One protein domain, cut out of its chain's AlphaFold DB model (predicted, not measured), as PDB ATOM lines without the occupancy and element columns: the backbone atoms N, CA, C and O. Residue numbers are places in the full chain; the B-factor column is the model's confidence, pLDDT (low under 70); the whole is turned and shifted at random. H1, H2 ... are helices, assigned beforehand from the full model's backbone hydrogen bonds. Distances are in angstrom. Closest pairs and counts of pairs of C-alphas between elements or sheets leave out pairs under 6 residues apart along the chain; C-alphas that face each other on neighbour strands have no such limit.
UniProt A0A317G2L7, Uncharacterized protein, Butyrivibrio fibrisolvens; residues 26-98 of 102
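AT A GLANCE: This is residues 26 to 98 of the 102 residues of an uncharacterized protein of Butyrivibrio fibrisolvens (UniProt A0A317G2L7). Two helices, H1 and H4, cross almost at a right angle and make the core; H5 packs on H1 with its residues 85 to 89 at one end of the body, and the short helices H2 and H3 with the loop between them make a looser other end. The printed part has 73 residues with five named helices, H1 to H5 in chain order, and no named strand; the class is all helix. The whole is compact, with a radius of gyration of the C-alphas of 12.1 A, yet elongated in outline, spanning 34 by 21 by 20 A.

HOW THE PARTS SIT: H1, residues 26 to 42, touches H4, residues 67 to 79; their lines are about perpendicular, at 80 degrees. The closest C-alphas of the two are those of Leu 36 and Leu 74, 6.7 A apart; H1 touches H4 with residues 32 to 37 alone, and H4 touches H1 with residues 73 to 77 alone. H1 also touches H5, residues 85 to 96, at a steep tilt of 65 degrees, opposite ways. H5 touches H1 with residues 85 to 89 alone, and the closest C-alphas of the two, those of Leu 29 and Val 89, are 5.9 A apart. H2, residues 45 to 48, is close to H1 but not clearly touching, with the C-alphas of Leu 39 and Ile 48 closest at 7.6 A. H2 stands likewise to H4, where the C-alphas of Ile 48 and Cys 71 are closest at 7.8 A. H3, residues 59 to 64, is close to H2 but not clearly touching; the closest C-alphas are those of Ile 48 and Leu 62, 6.2 A apart. H3 is apart from H1, H4 and H5. H4 and H5 are close but not clearly touching, with the C-alphas of Tyr 77 and Leu 88 closest at 7.3 A; they run opposite ways at a steep tilt of 68 degrees, only just short of about perpendicular. In H3, H4 and H5 every O i to N i+4 pair is within hydrogen-bond range, in H1 11 of 13 are, and H2 is too short for such a pair, but its one O i to N i+3 pair is within range.

IN THESE COORDINATES: H1 begins at C-alpha 26, (-38.849, 38.061, 23.687), and measures 24.8 A from first to last C-alpha. H2, four residues from Asp 45 to Ile 48, and H3, six residues from Ala 59 to Arg 64, measure 4.9 A and 8.8 A. H4 begins at C-alpha 67, (-48.401, 21.717, 32.988), and measures 18.1 A. H5 measures 16.0 A and ends at C-alpha 96, (-41.436, 28.258, 16.998).

THE WHOLE: The two C-alphas farthest apart, those of Gly 56 and Tyr 98, are 37.0 A apart. The printed part has no cut. The links H1 to H2, H3 to H4 and H4 to H5 are tight, and the link H2 to H3, of 10 residues, is short. The mean pLDDT of the printed part is 85.0, and residues 66 to 67 and 97 to 98 are under 70.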
ATOM      1  N   GLU A  26     -40.239  38.354  23.313       82.44
ATOM      2  CA  GLU A  26     -38.849  38.061  23.687       82.44
ATOM      3  C   GLU A  26     -38.615  38.240  25.189       82.44
ATOM      4  O   GLU A  26     -38.060  37.353  25.840       82.44
ATOM      5  N   GLY A  27     -39.092  39.349  25.765       82.50
ATOM      6  CA  GLY A  27     -38.965  39.620  27.196       82.50
ATOM      7  C   GLY A  27     -39.682  38.580  28.064       82.50
ATOM      8  O   GLY A  27     -39.127  38.121  29.065       82.50
ATOM      9  N   ARG A  28     -40.887  38.146  27.670       84.00
ATOM     10  CA  ARG A  28     -41.599  37.063  28.373       84.00
ATOM     11  C   ARG A  28     -40.843  35.742  28.297       84.00
ATOM     12  O   ARG A  28     -40.701  35.083  29.325       84.00
ATOM     13  N   LEU A  29     -40.334  35.373  27.123       87.62
ATOM     14  CA  LEU A  29     -39.521  34.167  26.951       87.62
ATOM     15  C   LEU A  29     -38.251  34.224  27.806       87.62
ATOM     16  O   LEU A  29     -37.883  33.234  28.437       87.62
ATOM     17  N   GLU A  30     -37.608  35.388  27.886       90.75
ATOM     18  CA  GLU A  30     -36.416  35.578  28.706       90.75
ATOM     19  C   GLU A  30     -36.708  35.340  30.194       90.75
ATOM     20  O   GLU A  30     -35.943  34.649  30.872       90.75
ATOM     21  N   VAL A  31     -37.823  35.874  30.704       89.88
ATOM     22  CA  VAL A  31     -38.272  35.633  32.085       89.88
ATOM     23  C   VAL A  31     -38.567  34.150  32.302       89.88
ATOM     24  O   VAL A  31     -38.071  33.577  33.269       89.88
ATOM     25  N   MET A  32     -39.294  33.505  31.388       88.50
ATOM     26  CA  MET A  32     -39.617  32.078  31.492       88.50
ATOM     27  C   MET A  32     -38.362  31.204  31.561       88.50
ATOM     28  O   MET A  32     -38.232  30.389  32.475       88.50
ATOM     29  N   PHE A  33     -37.399  31.407  30.659       92.00
ATOM     30  CA  PHE A  33     -36.155  30.634  30.656       92.00
ATOM     31  C   PHE A  33     -35.265  30.924  31.869       92.00
ATOM     32  O   PHE A  33     -34.580  30.019  32.345       92.00
ATOM     33  N   LYS A  34     -35.275  32.151  32.410       92.38
ATOM     34  CA  LYS A  34     -34.589  32.454  33.679       92.38
ATOM     35  C   LYS A  34     -35.194  31.669  34.836       92.38
ATOM     36  O   LYS A  34     -34.446  31.034  35.574       92.38
ATOM     37  N   ILE A  35     -36.522  31.669  34.964       90.06
ATOM     38  CA  ILE A  35     -37.181  30.941  36.050       90.06
ATOM     39  C   ILE A  35     -36.936  29.433  35.898       90.06
ATOM     40  O   ILE A  35     -36.554  28.785  36.866       90.06
ATOM     41  N   LEU A  36     -37.050  28.879  34.686       90.75
ATOM     42  CA  LEU A  36     -36.709  27.477  34.409       90.75
ATOM     43  C   LEU A  36     -35.276  27.129  34.809       90.75
ATOM     44  O   LEU A  36     -35.042  26.109  35.455       90.75
ATOM     45  N   LYS A  37     -34.313  27.988  34.471       91.56
ATOM     46  CA  LYS A  37     -32.909  27.790  34.838       91.56
ATOM     47  C   LYS A  37     -32.693  27.766  36.349       91.56
ATOM     48  O   LYS A  37     -31.822  27.045  36.823       91.56
ATOM     49  N   ASP A  38     -33.440  28.555  37.110       90.94
ATOM     50  CA  ASP A  38     -33.323  28.548  38.567       90.94
ATOM     51  C   ASP A  38     -34.083  27.383  39.206       90.94
ATOM     52  O   ASP A  38     -33.584  26.791  40.161       90.94
ATOM     53  N   LEU A  39     -35.223  26.981  38.648       89.38
ATOM     54  CA  LEU A  39     -35.977  25.820  39.121       89.38
ATOM     55  C   LEU A  39     -35.251  24.504  38.854       89.38
ATOM     56  O   LEU A  39     -35.184  23.672  39.749       89.38
ATOM     57  N   THR A  40     -34.634  24.336  37.685       90.12
ATOM     58  CA  THR A  40     -33.875  23.120  37.324       90.12
ATOM     59  C   THR A  40     -32.620  22.893  38.172       90.12
ATOM     60  O   THR A  40     -32.075  21.792  38.167       90.12
ATOM     61  N   LYS A  41     -32.167  23.903  38.929       90.56
ATOM     62  CA  LYS A  41     -31.113  23.754  39.949       90.56
ATOM     63  C   LYS A  41     -31.647  23.254  41.291       90.56
ATOM     64  O   LYS A  41     -30.870  22.735  42.085       90.56
ATOM     65  N   LYS A  42     -32.928  23.497  41.576       90.56
ATOM     66  CA  LYS A  42     -33.565  23.233  42.875       90.56
ATOM     67  C   LYS A  42     -34.447  21.984  42.864       90.56
ATOM     68  O   LYS A  42     -34.592  21.349  43.900       90.56
ATOM     69  N   TYR A  43     -35.030  21.655  41.716       90.12
ATOM     70  CA  TYR A  43     -36.027  20.603  41.549       90.12
ATOM     71  C   TYR A  43     -35.641  19.675  40.400       90.12
ATOM     72  O   TYR A  43     -35.015  20.097  39.423       90.12
ATOM     73  N   THR A  44     -36.047  18.411  40.502       90.56
ATOM     74  CA  THR A  44     -35.928  17.455  39.397       90.56
ATOM     75  C   THR A  44     -36.922  17.799  38.294       90.56
ATOM     76  O   THR A  44     -37.954  18.430  38.535       90.56
ATOM     77  N   ASP A  45     -36.665  17.333  37.072       89.50
ATOM     78  CA  ASP A  45     -37.625  17.550  35.993       89.50
ATOM     79  C   ASP A  45     -38.980  16.896  36.304       89.50
ATOM     80  O   ASP A  45     -40.013  17.468  35.984       89.50
ATOM     81  N   ASN A  46     -39.010  15.745  36.983       88.88
ATOM     82  CA  ASN A  46     -40.263  15.099  37.390       88.88
ATOM     83  C   ASN A  46     -41.065  15.954  38.376       88.88
ATOM     84  O   ASN A  46     -42.287  16.039  38.257       88.88
ATOM     85  N   GLN A  47     -40.392  16.621  39.314       88.62
ATOM     86  CA  GLN A  47     -41.030  17.561  40.236       88.62
ATOM     87  C   GLN A  47     -41.559  18.797  39.507       88.62
ATOM     88  O   GLN A  47     -42.666  19.257  39.784       88.62
ATOM     89  N   ILE A  48     -40.799  19.309  38.536       88.19
ATOM     90  CA  ILE A  48     -41.215  20.447  37.711       88.19
ATOM     91  C   ILE A  48     -42.427  20.088  36.836       88.19
ATOM     92  O   ILE A  48     -43.342  20.897  36.709       88.19
ATOM     93  N   ARG A  49     -42.465  18.868  36.285       86.50
ATOM     94  CA  ARG A  49     -43.601  18.314  35.520       86.50
ATOM     95  C   ARG A  49     -44.785  17.896  36.408       86.50
ATOM     96  O   ARG A  49     -45.783  17.379  35.910       86.50
ATOM     97  N   GLY A  50     -44.681  18.049  37.730       84.62
ATOM     98  CA  GLY A  50     -45.717  17.640  38.683       84.62
ATOM     99  C   GLY A  50     -45.954  16.125  38.768       84.62
ATOM    100  O   GLY A  50     -46.970  15.705  39.316       84.62
ATOM    101  N   LEU A  51     -45.039  15.308  38.234       85.31
ATOM    102  CA  LEU A  51     -45.064  13.843  38.343       85.31
ATOM    103  C   LEU A  51     -44.616  13.371  39.731       85.31
ATOM    104  O   LEU A  51     -44.995  12.294  40.182       85.31
ATOM    105  N   GLU A  52     -43.823  14.197  40.410       86.50
ATOM    106  CA  GLU A  52     -43.366  13.992  41.779       86.50
ATOM    107  C   GLU A  52     -43.707  15.217  42.635       86.50
ATOM    108  O   GLU A  52     -43.754  16.344  42.131       86.50
ATOM    109  N   PRO A  53     -43.939  15.037  43.945       83.56
ATOM    110  CA  PRO A  53     -44.131  16.164  44.840       83.56
ATOM    111  C   PRO A  53     -42.846  17.002  44.932       83.56
ATOM    112  O   PRO A  53     -41.771  16.504  45.267       83.56
ATOM    113  N   ALA A  54     -42.975  18.297  44.649       84.88
ATOM    114  CA  ALA A  54     -41.967  19.295  44.980       84.88
ATOM    115  C   ALA A  54     -42.158  19.761  46.433       84.88
ATOM    116  O   ALA A  54     -43.283  20.050  46.850       84.88
ATOM    117  N   GLU A  55     -41.064  19.872  47.181       81.94
ATOM    118  CA  GLU A  55     -41.036  20.439  48.532       81.94
ATOM    119  C   GLU A  55     -40.229  21.742  48.525       81.94
ATOM    120  O   GLU A  55     -39.184  21.815  47.884       81.94
ATOM    121  N   GLY A  56     -40.710  22.771  49.226       80.50
ATOM    122  CA  GLY A  56     -40.049  24.078  49.313       80.50
ATOM    123  C   GLY A  56     -40.921  25.250  48.863       80.50
ATOM    124  O   GLY A  56     -42.089  25.086  48.504       80.50
ATOM    125  N   ASP A  57     -40.338  26.448  48.888       80.62
ATOM    126  CA  ASP A  57     -41.057  27.717  48.695       80.62
ATOM    127  C   ASP A  57     -41.711  27.834  47.307       80.62
ATOM    128  O   ASP A  57     -42.800  28.398  47.166       80.62
ATOM    129  N   ASP A  58     -41.096  27.231  46.283       83.12
ATOM    130  CA  ASP A  58     -41.583  27.293  44.899       83.12
ATOM    131  C   ASP A  58     -42.602  26.174  44.577       83.12
ATOM    132  O   ASP A  58     -43.201  26.167  43.501       83.12
ATOM    133  N   ALA A  59     -42.874  25.243  45.505       79.00
ATOM    134  CA  ALA A  59     -43.764  24.100  45.267       79.00
ATOM    135  C   ALA A  59     -45.210  24.516  44.945       79.00
ATOM    136  O   ALA A  59     -45.892  23.886  44.136       79.00
ATOM    137  N   THR A  60     -45.690  25.606  45.552       80.00
ATOM    138  CA  THR A  60     -47.026  26.154  45.257       80.00
ATOM    139  C   THR A  60     -47.087  26.767  43.858       80.00
ATOM    140  O   THR A  60     -48.122  26.688  43.195       80.00
ATOM    141  N   LEU A  61     -45.983  27.361  43.399       79.31
ATOM    142  CA  LEU A  61     -45.843  27.904  42.046       79.31
ATOM    143  C   LEU A  61     -45.839  26.779  41.009       79.31
ATOM    144  O   LEU A  61     -46.630  26.833  40.070       79.31
ATOM    145  N   LEU A  62     -45.045  25.728  41.237       81.50
ATOM    146  CA  LEU A  62     -44.992  24.548  40.369       81.50
ATOM    147  C   LEU A  62     -46.367  23.878  40.216       81.50
ATOM    148  O   LEU A  62     -46.756  23.530  39.109       81.50
ATOM    149  N   LYS A  63     -47.161  23.793  41.293       77.38
ATOM    150  CA  LYS A  63     -48.540  23.263  41.240       77.38
ATOM    151  C   LYS A  63     -49.526  24.135  40.454       77.38
ATOM    152  O   LYS A  63     -50.564  23.634  40.031       77.38
ATOM    153  N   ARG A  64     -49.268  25.441  40.330       74.44
ATOM    154  CA  ARG A  64     -50.174  26.401  39.671       74.44
ATOM    155  C   ARG A  64     -49.874  26.598  38.194       74.44
ATOM    156  O   ARG A  64     -50.720  27.139  37.483       74.44
ATOM    157  N   TRP A  65     -48.684  26.234  37.736       75.12
ATOM    158  CA  TRP A  65     -48.361  26.356  36.326       75.12
ATOM    159  C   TRP A  65     -49.101  25.319  35.498       75.12
ATOM    160  O   TRP A  65     -49.189  24.147  35.851       75.12
ATOM    161  N   ASN A  66     -49.668  25.794  34.390       62.41
ATOM    162  CA  ASN A  66     -50.347  24.942  33.433       62.41
ATOM    163  C   ASN A  66     -49.310  23.997  32.812       62.41
ATOM    164  O   ASN A  66     -48.354  24.461  32.182       62.41
ATOM    165  N   ASN A  67     -49.479  22.699  33.068       66.88
ATOM    166  CA  ASN A  67     -48.401  21.717  32.988       66.88
ATOM    167  C   ASN A  67     -47.829  21.613  31.563       66.88
ATOM    168  O   ASN A  67     -46.617  21.626  31.385       66.88
ATOM    169  N   ASP A  68     -48.680  21.659  30.538       74.75
ATOM    170  CA  ASP A  68     -48.267  21.363  29.159       74.75
ATOM    171  C   ASP A  68     -47.331  22.422  28.561       74.75
ATOM    172  O   ASP A  68     -46.269  22.109  28.024       74.75
ATOM    173  N   VAL A  69     -47.685  23.705  28.683       76.38
ATOM    174  CA  VAL A  69     -46.877  24.799  28.120       76.38
ATOM    175  C   VAL A  69     -45.543  24.909  28.853       76.38
ATOM    176  O   VAL A  69     -44.502  25.109  28.227       76.38
ATOM    177  N   PHE A  70     -45.559  24.760  30.177       81.56
ATOM    178  CA  PHE A  70     -44.344  24.833  30.976       81.56
ATOM    179  C   PHE A  70     -43.414  23.636  30.729       81.56
ATOM    180  O   PHE A  70     -42.205  23.827  30.597       81.56
ATOM    181  N   CYS A  71     -43.974  22.431  30.578       84.69
ATOM    182  CA  CYS A  71     -43.236  21.235  30.173       84.69
ATOM    183  C   CYS A  71     -42.564  21.414  28.811       84.69
ATOM    184  O   CYS A  71     -41.387  21.094  28.683       84.69
ATOM    185  N   ASN A  72     -43.249  22.007  27.829       86.69
ATOM    186  CA  ASN A  72     -42.648  22.275  26.519       86.69
ATOM    187  C   ASN A  72     -41.427  23.202  26.626       86.69
ATOM    188  O   ASN A  72     -40.394  22.956  26.000       86.69
ATOM    189  N   TYR A  73     -41.509  24.250  27.454       88.38
ATOM    190  CA  TYR A  73     -40.355  25.114  27.708       88.38
ATOM    191  C   TYR A  73     -39.235  24.391  28.466       88.38
ATOM    192  O   TYR A  73     -38.064  24.662  28.196       88.38
ATOM    193  N   LEU A  74     -39.565  23.482  29.387       90.50
ATOM    194  CA  LEU A  74     -38.585  22.655  30.093       90.50
ATOM    195  C   LEU A  74     -37.853  21.713  29.132       90.50
ATOM    196  O   LEU A  74     -36.626  21.652  29.162       90.50
ATOM    197  N   ASP A  75     -38.580  21.027  28.254       91.06
ATOM    198  CA  ASP A  75     -38.005  20.114  27.264       91.06
ATOM    199  C   ASP A  75     -37.092  20.869  26.294       91.06
ATOM    200  O   ASP A  75     -35.962  20.450  26.025       91.06
ATOM    201  N   PHE A  76     -37.537  22.043  25.838       91.75
ATOM    202  CA  PHE A  76     -36.717  22.935  25.028       91.75
ATOM    203  C   PHE A  76     -35.465  23.406  25.781       91.75
ATOM    204  O   PHE A  76     -34.358  23.378  25.236       91.75
ATOM    205  N   TYR A  77     -35.617  23.816  27.043       91.75
ATOM    206  CA  TYR A  77     -34.501  24.226  27.890       91.75
ATOM    207  C   TYR A  77     -33.483  23.093  28.048       91.75
ATOM    208  O   TYR A  77     -32.294  23.337  27.879       91.75
ATOM    209  N   ARG A  78     -33.924  21.853  28.295       92.12
ATOM    210  CA  ARG A  78     -33.045  20.681  28.433       92.12
ATOM    211  C   ARG A  78     -32.309  20.346  27.139       92.12
ATOM    212  O   ARG A  78     -31.110  20.080  27.176       92.12
ATOM    213  N   LYS A  79     -32.982  20.442  25.988       92.94
ATOM    214  CA  LYS A  79     -32.359  20.271  24.660       92.94
ATOM    215  C   LYS A  79     -31.197  21.250  24.434       92.94
ATOM    216  O   LYS A  79     -30.223  20.904  23.767       92.94
ATOM    217  N   TYR A  80     -31.280  22.447  25.015       92.25
ATOM    218  CA  TYR A  80     -30.317  23.533  24.838       92.25
ATOM    219  C   TYR A  80     -29.726  24.046  26.158       92.25
ATOM    220  O   TYR A  80     -29.382  25.222  26.258       92.25
ATOM    221  N   GLU A  81     -29.553  23.188  27.166       86.50
ATOM    222  CA  GLU A  81     -29.234  23.610  28.545       86.50
ATOM    223  C   GLU A  81     -27.939  24.441  28.648       86.50
ATOM    224  O   GLU A  81     -27.807  25.336  29.484       86.50
ATOM    225  N   ASN A  82     -27.001  24.207  27.729       89.75
ATOM    226  CA  ASN A  82     -25.727  24.924  27.654       89.75
ATOM    227  C   ASN A  82     -25.832  26.327  27.030       89.75
ATOM    228  O   ASN A  82     -24.836  27.050  26.942       89.75
ATOM    229  N   PHE A  83     -27.004  26.731  26.541       91.81
ATOM    230  CA  PHE A  83     -27.194  28.038  25.926       91.81
ATOM    231  C   PHE A  83     -27.374  29.127  26.986       91.81
ATOM    232  O   PHE A  83     -27.954  28.941  28.056       91.81
ATOM    233  N   SER A  84     -26.888  30.330  26.672       92.12
ATOM    234  CA  SER A  84     -27.281  31.512  27.433       92.12
ATOM    235  C   SER A  84     -28.777  31.770  27.242       92.12
ATOM    236  O   SER A  84     -29.332  31.449  26.192       92.12
ATOM    237  N   VAL A  85     -29.432  32.414  28.214       90.50
ATOM    238  CA  VAL A  85     -30.869  32.743  28.124       90.50
ATOM    239  C   VAL A  85     -31.182  33.504  26.832       90.50
ATOM    240  O   VAL A  85     -32.109  33.154  26.112       90.50
ATOM    241  N   LYS A  86     -30.348  34.484  26.466       90.12
ATOM    242  CA  LYS A  86     -30.507  35.234  25.212       90.12
ATOM    243  C   LYS A  86     -30.445  34.333  23.972       90.12
ATOM    244  O   LYS A  86     -31.143  34.586  22.995       90.12
ATOM    245  N   ARG A  87     -29.607  33.292  23.993       92.31
ATOM    246  CA  ARG A  87     -29.505  32.319  22.899       92.31
ATOM    247  C   ARG A  87     -30.684  31.341  22.904       92.31
ATOM    248  O   ARG A  87     -31.155  31.017  21.823       92.31
ATOM    249  N   LEU A  88     -31.193  30.947  24.074       92.31
ATOM    250  CA  LEU A  88     -32.425  30.160  24.209       92.31
ATOM    251  C   LEU A  88     -33.630  30.888  23.613       92.31
ATOM    252  O   LEU A  88     -34.338  30.292  22.818       92.31
ATOM    253  N   VAL A  89     -33.823  32.175  23.927       90.06
ATOM    254  CA  VAL A  89     -34.931  32.980  23.375       90.06
ATOM    255  C   VAL A  89     -34.877  33.011  21.849       90.06
ATOM    256  O   VAL A  89     -35.860  32.681  21.192       90.06
ATOM    257  N   LYS A  90     -33.708  33.329  21.278       88.94
ATOM    258  CA  LYS A  90     -33.527  33.350  19.819       88.94
ATOM    259  C   LYS A  90     -33.769  31.987  19.180       88.94
ATOM    260  O   LYS A  90     -34.416  31.913  18.143       88.94
ATOM    261  N   GLN A  91     -33.253  30.925  19.795       90.19
ATOM    262  CA  GLN A  91     -33.439  29.564  19.300       90.19
ATOM    263  C   GLN A  91     -34.911  29.141  19.385       90.19
ATOM    264  O   GLN A  91     -35.417  28.513  18.464       90.19
ATOM    265  N   TYR A  92     -35.605  29.514  20.463       87.69
ATOM    266  CA  TYR A  92     -37.013  29.187  20.666       87.69
ATOM    267  C   TYR A  92     -37.890  29.880  19.631       87.69
ATOM    268  O   TYR A  92     -38.751  29.231  19.055       87.69
ATOM    269  N   ILE A  93     -37.649  31.164  19.349       83.81
ATOM    270  CA  ILE A  93     -38.346  31.901  18.286       83.81
ATOM    271  C   ILE A  93     -38.075  31.249  16.927       83.81
ATOM    272  O   ILE A  93     -39.023  30.929  16.220       83.81
ATOM    273  N   ALA A  94     -36.809  30.950  16.614       84.38
ATOM    274  CA  ALA A  94     -36.444  30.310  15.351       84.38
ATOM    275  C   ALA A  94     -37.079  28.918  15.163       84.38
ATOM    276  O   ALA A  94     -37.405  28.553  14.041       84.38
ATOM    277  N   GLU A  95     -37.259  28.131  16.231       83.00
ATOM    278  CA  GLU A  95     -37.947  26.827  16.169       83.00
ATOM    279  C   GLU A  95     -39.476  26.944  16.250       83.00
ATOM    280  O   GLU A  95     -40.183  26.097  15.709       83.00
ATOM    281  N   SER A  96     -39.996  27.996  16.885       70.94
ATOM    282  CA  SER A  96     -41.436  28.258  16.998       70.94
ATOM    283  C   SER A  96     -42.033  28.828  15.716       70.94
ATOM    284  O   SER A  96     -43.195  28.557  15.438       70.94
ATOM    285  N   GLU A  97     -41.247  29.525  14.891       54.69
ATOM    286  CA  GLU A  97     -41.637  29.907  13.521       54.69
ATOM    287  C   GLU A  97     -41.916  28.687  12.612       54.69
ATOM    288  O   GLU A  97     -42.500  28.841  11.543       54.69
ATOM    289  N   TYR A  98     -41.577  27.466  13.054       47.97
ATOM    290  CA  TYR A  98     -41.918  26.199  12.392       47.97
ATOM    291  C   TYR A  98     -43.024  25.387  13.101       47.97
ATOM    292  O   TYR A  98     -43.310  24.265  12.681       47.97
TER     293      TYR A  98